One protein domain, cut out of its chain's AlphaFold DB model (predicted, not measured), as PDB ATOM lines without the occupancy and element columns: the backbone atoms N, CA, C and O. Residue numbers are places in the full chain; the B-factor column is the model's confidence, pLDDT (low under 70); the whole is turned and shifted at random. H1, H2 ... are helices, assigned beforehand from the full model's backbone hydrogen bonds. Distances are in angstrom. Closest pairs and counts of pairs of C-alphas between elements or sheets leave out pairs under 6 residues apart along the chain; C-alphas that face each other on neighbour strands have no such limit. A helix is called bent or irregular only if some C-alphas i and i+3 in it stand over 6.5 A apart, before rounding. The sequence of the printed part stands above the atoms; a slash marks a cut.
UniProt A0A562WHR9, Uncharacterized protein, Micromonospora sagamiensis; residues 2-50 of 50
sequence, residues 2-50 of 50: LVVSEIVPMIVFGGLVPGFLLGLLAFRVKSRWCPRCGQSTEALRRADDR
ATOM      1  N   LEU A   2     -24.775  23.289 -27.212       67.31
ATOM      2  CA  LEU A   2     -26.060  23.013 -27.898       67.31
ATOM      3  C   LEU A   2     -26.457  21.524 -27.941       67.31
ATOM      4  O   LEU A   2     -27.571  21.183 -27.576       67.31
ATOM      5  N   VAL A   3     -25.524  20.627 -28.274       71.06
ATOM      6  CA  VAL A   3     -25.769  19.169 -28.257       71.06
ATOM      7  C   VAL A   3     -26.225  18.647 -26.893       71.06
ATOM      8  O   VAL A   3     -27.103  17.801 -26.831       71.06
ATOM      9  N   VAL A   4     -25.693  19.169 -25.788       79.69
ATOM     10  CA  VAL A   4     -26.124  18.746 -24.445       79.69
ATOM     11  C   VAL A   4     -27.534  19.267 -24.152       79.69
ATOM     12  O   VAL A   4     -28.348  18.528 -23.610       79.69
ATOM     13  N   SER A   5     -27.846  20.496 -24.578       84.94
ATOM     14  CA  SER A   5     -29.186  21.087 -24.456       84.94
ATOM     15  C   SER A   5     -30.266  20.307 -25.198       84.94
ATOM     16  O   SER A   5     -31.385  20.264 -24.710       84.94
ATOM     17  N   GLU A   6     -29.941  19.684 -26.331       85.00
ATOM     18  CA  GLU A   6     -30.905  18.919 -27.135       85.00
ATOM     19  C   GLU A   6     -31.008  17.455 -26.677       85.00
ATOM     20  O   GLU A   6     -32.094  16.885 -26.585       85.00
ATOM     21  N   ILE A   7     -29.875  16.831 -26.342       91.19
ATOM     22  CA  ILE A   7     -29.815  15.396 -26.032       91.19
ATOM     23  C   ILE A   7     -30.382  15.101 -24.638       91.19
ATOM     24  O   ILE A   7     -31.098  14.116 -24.455       91.19
ATOM     25  N   VAL A   8     -30.093  15.948 -23.647       92.75
ATOM     26  CA  VAL A   8     -30.567  15.758 -22.266       92.75
ATOM     27  C   VAL A   8     -32.097  15.695 -22.173       92.75
ATOM     28  O   VAL A   8     -32.596  14.703 -21.633       92.75
ATOM     29  N   PRO A   9     -32.878  16.661 -22.695       91.50
ATOM     30  CA  PRO A   9     -34.333  16.573 -22.637       91.50
ATOM     31  C   PRO A   9     -34.856  15.377 -23.430       91.50
ATOM     32  O   PRO A   9     -35.809  14.743 -22.987       91.50
ATOM     33  N   MET A  10     -34.214  14.999 -24.540       92.56
ATOM     34  CA  MET A  10     -34.637  13.824 -25.299       92.56
ATOM     35  C   MET A  10     -34.482  12.523 -24.495       92.56
ATOM     36  O   MET A  10     -35.380  11.687 -24.505       92.56
ATOM     37  N   ILE A  11     -33.397  12.362 -23.732       93.62
ATOM     38  CA  ILE A  11     -33.201  11.203 -22.842       93.62
ATOM     39  C   ILE A  11     -34.201  11.231 -21.681       93.62
ATOM     40  O   ILE A  11     -34.809  10.209 -21.350       93.62
ATOM     41  N   VAL A  12     -34.384  12.401 -21.060       94.31
ATOM     42  CA  VAL A  12     -35.279  12.568 -19.910       94.31
ATOM     43  C   VAL A  12     -36.723  12.271 -20.307       94.31
ATOM     44  O   VAL A  12     -37.352  11.406 -19.701       94.31
ATOM     45  N   PHE A  13     -37.237  12.931 -21.343       94.00
ATOM     46  CA  PHE A  13     -38.631  12.796 -21.763       94.00
ATOM     47  C   PHE A  13     -38.885  11.584 -22.663       94.00
ATOM     48  O   PHE A  13     -39.995  11.061 -22.659       94.00
ATOM     49  N   GLY A  14     -37.885  11.109 -23.407       92.69
ATOM     50  CA  GLY A  14     -38.020   9.954 -24.297       92.69
ATOM     51  C   GLY A  14     -37.783   8.605 -23.620       92.69
ATOM     52  O   GLY A  14     -38.348   7.606 -24.055       92.69
ATOM     53  N   GLY A  15     -36.981   8.553 -22.551       94.12
ATOM     54  CA  GLY A  15     -36.612   7.295 -21.895       94.12
ATOM     55  C   GLY A  15     -36.900   7.277 -20.400       94.12
ATOM     56  O   GLY A  15     -37.628   6.415 -19.914       94.12
ATOM     57  N   LEU A  16     -36.341   8.234 -19.663       96.62
ATOM     58  CA  LEU A  16     -36.321   8.213 -18.198       96.62
ATOM     59  C   LEU A  16     -37.720   8.375 -17.591       96.62
ATOM     60  O   LEU A  16     -38.162   7.529 -16.817       96.62
ATOM     61  N   VAL A  17     -38.436   9.426 -17.984       96.75
ATOM     62  CA  VAL A  17     -39.808   9.703 -17.542       96.75
ATOM     63  C   VAL A  17     -40.781   8.600 -17.979       96.75
ATOM     64  O   VAL A  17     -41.446   8.037 -17.105       96.75
ATOM     65  N   PRO A  18     -40.884   8.232 -19.272       96.94
ATOM     66  CA  PRO A  18     -41.815   7.188 -19.691       96.94
ATOM     67  C   PRO A  18     -41.449   5.818 -19.112       96.94
ATOM     68  O   PRO A  18     -42.340   5.096 -18.672       96.94
ATOM     69  N   GLY A  19     -40.162   5.468 -19.026       96.50
ATOM     70  CA  GLY A  19     -39.707   4.224 -18.402       96.50
ATOM     71  C   GLY A  19     -40.059   4.152 -16.915       96.50
ATOM     72  O   GLY A  19     -40.571   3.135 -16.447       96.50
ATOM     73  N   PHE A  20     -39.870   5.250 -16.181       96.12
ATOM     74  CA  PHE A  20     -40.276   5.349 -14.781       96.12
ATOM     75  C   PHE A  20     -41.795   5.215 -14.609       96.12
ATOM     76  O   PHE A  20     -42.250   4.438 -13.768       96.12
ATOM     77  N   LEU A  21     -42.590   5.907 -15.431       96.62
ATOM     78  CA  LEU A  21     -44.054   5.814 -15.408       96.62
ATOM     79  C   LEU A  21     -44.543   4.394 -15.716       96.62
ATOM     80  O   LEU A  21     -45.421   3.890 -15.017       96.62
ATOM     81  N   LEU A  22     -43.955   3.729 -16.714       96.19
ATOM     82  CA  LEU A  22     -44.265   2.336 -17.040       96.19
ATOM     83  C   LEU A  22     -43.903   1.391 -15.890       96.19
ATOM     84  O   LEU A  22     -44.700   0.518 -15.549       96.19
ATOM     85  N   GLY A  23     -42.751   1.590 -15.247       94.12
ATOM     86  CA  GLY A  23     -42.348   0.828 -14.063       94.12
ATOM     87  C   GLY A  23     -43.315   1.010 -12.891       94.12
ATOM     88  O   GLY A  23     -43.763   0.028 -12.297       94.12
ATOM     89  N   LEU A  24     -43.711   2.254 -12.601       92.56
ATOM     90  CA  LEU A  24     -44.727   2.556 -11.590       92.56
ATOM     91  C   LEU A  24     -46.074   1.918 -11.924       92.56
ATOM     92  O   LEU A  24     -46.738   1.386 -11.034       92.56
ATOM     93  N   LEU A  25     -46.485   1.957 -13.191       90.62
ATOM     94  CA  LEU A  25     -47.753   1.394 -13.637       90.62
ATOM     95  C   LEU A  25     -47.738  -0.134 -13.534       90.62
ATOM     96  O   LEU A  25     -48.679  -0.712 -12.997       90.62
ATOM     97  N   ALA A  26     -46.645  -0.789 -13.927       89.56
ATOM     98  CA  ALA A  26     -46.453  -2.224 -13.731       89.56
ATOM     99  C   ALA A  26     -46.478  -2.606 -12.241       89.56
ATOM    100  O   ALA A  26     -47.144  -3.568 -11.853       89.56
ATOM    101  N   PHE A  27     -45.820  -1.818 -11.385       86.62
ATOM    102  CA  PHE A  27     -45.837  -2.019  -9.937       86.62
ATOM    103  C   PHE A  27     -47.239  -1.833  -9.340       86.62
ATOM    104  O   PHE A  27     -47.690  -2.646  -8.530       86.62
ATOM    105  N   ARG A  28     -47.972  -0.798  -9.770       84.94
ATOM    106  CA  ARG A  28     -49.371  -0.560  -9.389       84.94
ATOM    107  C   ARG A  28     -50.269  -1.705  -9.828       84.94
ATOM    108  O   ARG A  28     -51.077  -2.159  -9.030       84.94
ATOM    109  N   VAL A  29     -50.108  -2.209 -11.052       82.00
ATOM    110  CA  VAL A  29     -50.852  -3.381 -11.525       82.00
ATOM    111  C   VAL A  29     -50.536  -4.579 -10.643       82.00
ATOM    112  O   VAL A  29     -51.469  -5.175 -10.133       82.00
ATOM    113  N   LYS A  30     -49.264  -4.897 -10.378       77.56
ATOM    114  CA  LYS A  30     -48.882  -6.051  -9.546       77.56
ATOM    115  C   LYS A  30     -49.422  -5.957  -8.114       77.56
ATOM    116  O   LYS A  30     -49.955  -6.939  -7.614       77.56
ATOM    117  N   SER A  31     -49.320  -4.792  -7.478       74.44
ATOM    118  CA  SER A  31     -49.833  -4.543  -6.116       74.44
ATOM    119  C   SER A  31     -51.361  -4.494  -6.033       74.44
ATOM    120  O   SER A  31     -51.935  -4.725  -4.968       74.44
ATOM    121  N   ARG A  32     -52.037  -4.264  -7.164       79.31
ATOM    122  CA  ARG A  32     -53.487  -4.430  -7.291       79.31
ATOM    123  C   ARG A  32     -53.923  -5.887  -7.155       79.31
ATOM    124  O   ARG A  32     -55.111  -6.128  -7.034       79.31
ATOM    125  N   TRP A  33     -53.006  -6.852  -7.161       76.81
ATOM    126  CA  TRP A  33     -53.306  -8.264  -6.938       76.81
ATOM    127  C   TRP A  33     -52.801  -8.701  -5.567       76.81
ATOM    128  O   TRP A  33     -51.648  -8.469  -5.205       76.81
ATOM    129  N   CYS A  34     -53.655  -9.372  -4.799       79.25
ATOM    130  CA  CYS A  34     -53.250  -9.965  -3.533       79.25
ATOM    131  C   CYS A  34     -52.324 -11.169  -3.796       79.25
ATOM    132  O   CYS A  34     -52.747 -12.117  -4.462       79.25
ATOM    133  N   PRO A  35     -51.095 -11.205  -3.244       78.25
ATOM    134  CA  PRO A  35     -50.148 -12.292  -3.497       78.25
ATOM    135  C   PRO A  35     -50.573 -13.634  -2.883       78.25
ATOM    136  O   PRO A  35     -50.024 -14.663  -3.259       78.25
ATOM    137  N   ARG A  36     -51.536 -13.645  -1.947       76.50
ATOM    138  CA  ARG A  36     -52.028 -14.883  -1.319       76.50
ATOM    139  C   ARG A  36     -53.162 -15.554  -2.085       76.50
ATOM    140  O   ARG A  36     -53.210 -16.775  -2.125       76.50
ATOM    141  N   CYS A  37     -54.091 -14.772  -2.635       79.12
ATOM    142  CA  CYS A  37     -55.319 -15.302  -3.239       79.12
ATOM    143  C   CYS A  37     -55.502 -14.946  -4.719       79.12
ATOM    144  O   CYS A  37     -56.448 -15.423  -5.333       79.12
ATOM    145  N   GLY A  38     -54.641 -14.103  -5.299       76.94
ATOM    146  CA  GLY A  38     -54.731 -13.718  -6.709       76.94
ATOM    147  C   GLY A  38     -55.987 -12.916  -7.068       76.94
ATOM    148  O   GLY A  38     -56.284 -12.764  -8.245       76.94
ATOM    149  N   GLN A  39     -56.730 -12.408  -6.082       77.94
ATOM    150  CA  GLN A  39     -57.846 -11.485  -6.298       77.94
ATOM    151  C   GLN A  39     -57.345 -10.048  -6.391       77.94
ATOM    152  O   GLN A  39     -56.311  -9.703  -5.806       77.94
ATOM    153  N   SER A  40     -58.094  -9.197  -7.091       78.12
ATOM    154  CA  SER A  40     -57.780  -7.776  -7.108       78.12
ATOM    155  C   SER A  40     -58.074  -7.141  -5.738       78.12
ATOM    156  O   SER A  40     -59.107  -7.398  -5.120       78.12
ATOM    157  N   THR A  41     -57.174  -6.303  -5.221       73.69
ATOM    158  CA  THR A  41     -57.315  -5.638  -3.909       73.69
ATOM    159  C   THR A  41     -58.498  -4.673  -3.860       73.69
ATOM    160  O   THR A  41     -59.028  -4.381  -2.795       73.69
ATOM    161  N   GLU A  42     -58.987  -4.227  -5.008       71.69
ATOM    162  CA  GLU A  42     -60.233  -3.465  -5.117       71.69
ATOM    163  C   GLU A  42     -61.507  -4.293  -4.933       71.69
ATOM    164  O   GLU A  42     -62.509  -3.747  -4.470       71.69
ATOM    165  N   ALA A  43     -61.479  -5.595  -5.242       61.41
ATOM    166  CA  ALA A  43     -62.559  -6.499  -4.861       61.41
ATOM    167  C   ALA A  43     -62.595  -6.668  -3.334       61.41
ATOM    168  O   ALA A  43     -63.675  -6.694  -2.752       61.41
ATOM    169  N   LEU A  44     -61.423  -6.676  -2.684       60.88
ATOM    170  CA  LEU A  44     -61.301  -6.713  -1.224       60.88
ATOM    171  C   LEU A  44     -61.839  -5.430  -0.571       60.88
ATOM    172  O   LEU A  44     -62.636  -5.513   0.355       60.88
ATOM    173  N   ARG A  45     -61.483  -4.247  -1.098       62.47
ATOM    174  CA  ARG A  45     -62.001  -2.958  -0.595       62.47
ATOM    175  C   ARG A  45     -63.529  -2.880  -0.655       62.47
ATOM    176  O   ARG A  45     -64.150  -2.371   0.262       62.47
ATOM    177  N   ARG A  46     -64.146  -3.405  -1.722       60.38
ATOM    178  CA  ARG A  46     -65.616  -3.455  -1.839       60.38
ATOM    179  C   ARG A  46     -66.289  -4.448  -0.891       60.38
ATOM    180  O   ARG A  46     -67.480  -4.297  -0.652       60.38
ATOM    181  N   ALA A  47     -65.577  -5.478  -0.440       61.09
ATOM    182  CA  ALA A  47     -66.111  -6.454   0.503       61.09
ATOM    183  C   ALA A  47     -66.070  -5.948   1.954       61.09
ATOM    184  O   ALA A  47     -66.892  -6.381   2.743       61.09
ATOM    185  N   ASP A  48     -65.135  -5.051   2.283       64.19
ATOM    186  CA  ASP A  48     -65.022  -4.411   3.603       64.19
ATOM    187  C   ASP A  48     -66.025  -3.253   3.786       64.19
ATOM    188  O   ASP A  48     -66.558  -3.054   4.869       64.19
ATOM    189  N   ASP A  49     -66.343  -2.529   2.704       61.94
ATOM    190  CA  ASP A  49     -67.331  -1.432   2.692       61.94
ATOM    191  C   ASP A  49     -68.810  -1.899   2.784       61.94
ATOM    192  O   ASP A  49     -69.710  -1.055   2.794       61.94
ATOM    193  N   ARG A  50     -69.097  -3.209   2.780       51.84
ATOM    194  CA  ARG A  50     -70.461  -3.771   2.731       51.84
ATOM    195  C   ARG A  50     -70.789  -4.598   3.964       51.84
ATOM    196  O   ARG A  50     -71.936  -4.452   4.441       51.84
TER     197      ARG A  50
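What this domain is: This is residues 2 to 50 of the 50 residues of an uncharacterized protein of Micromonospora sagamiensis (UniProt A0A562WHR9). One long helix, H1, runs nearly straight and makes most of a rod's length; beyond it residues 32 to 40 loop out sideways and return to the short helix H2. The printed part has 49 residues with two named helices, H1 then H2, and no named strand: all helix. It is extended, radius of gyration of the C-alphas 18.4 A, spanning 60 by 20 by 8 A.

How they stand to each other: H1, residues 2 to 31, assigned as one helix by its hydrogen bonds, is bent: C-alphas 14 and 17 are 7.0 A apart. Its arms H1a, residues 2 to 14, and H1b, residues 17 to 31, stand at a shallow tilt of 17 degrees. H1b and H2, residues 41 to 48, are close but not clearly touching; their closest C-alphas, of Ser 31 and Thr 41, are 7.9 A apart. They run the same way at a steep tilt of 43 degrees. H1a and H2 are apart. Every O i to N i+4 pair is within hydrogen-bond range in H1b and H2, and 8 of 9 in H1a.

Where its parts are: H1a, 18.1 A long, begins at C-alpha 2 (-26.060, 23.013, -27.898). H1b measures 20.8 A. H2, 10.8 A, ends at C-alpha 48 (-65.022, -4.411, 3.603).

The domain as a whole: The C-alphas of Leu 2 and Arg 50, the farthest apart, are 60.2 A apart. The printed part has no cut; the link H1 to H2 is short. Residue 2 and residues 43 to 50 have pLDDT under 70.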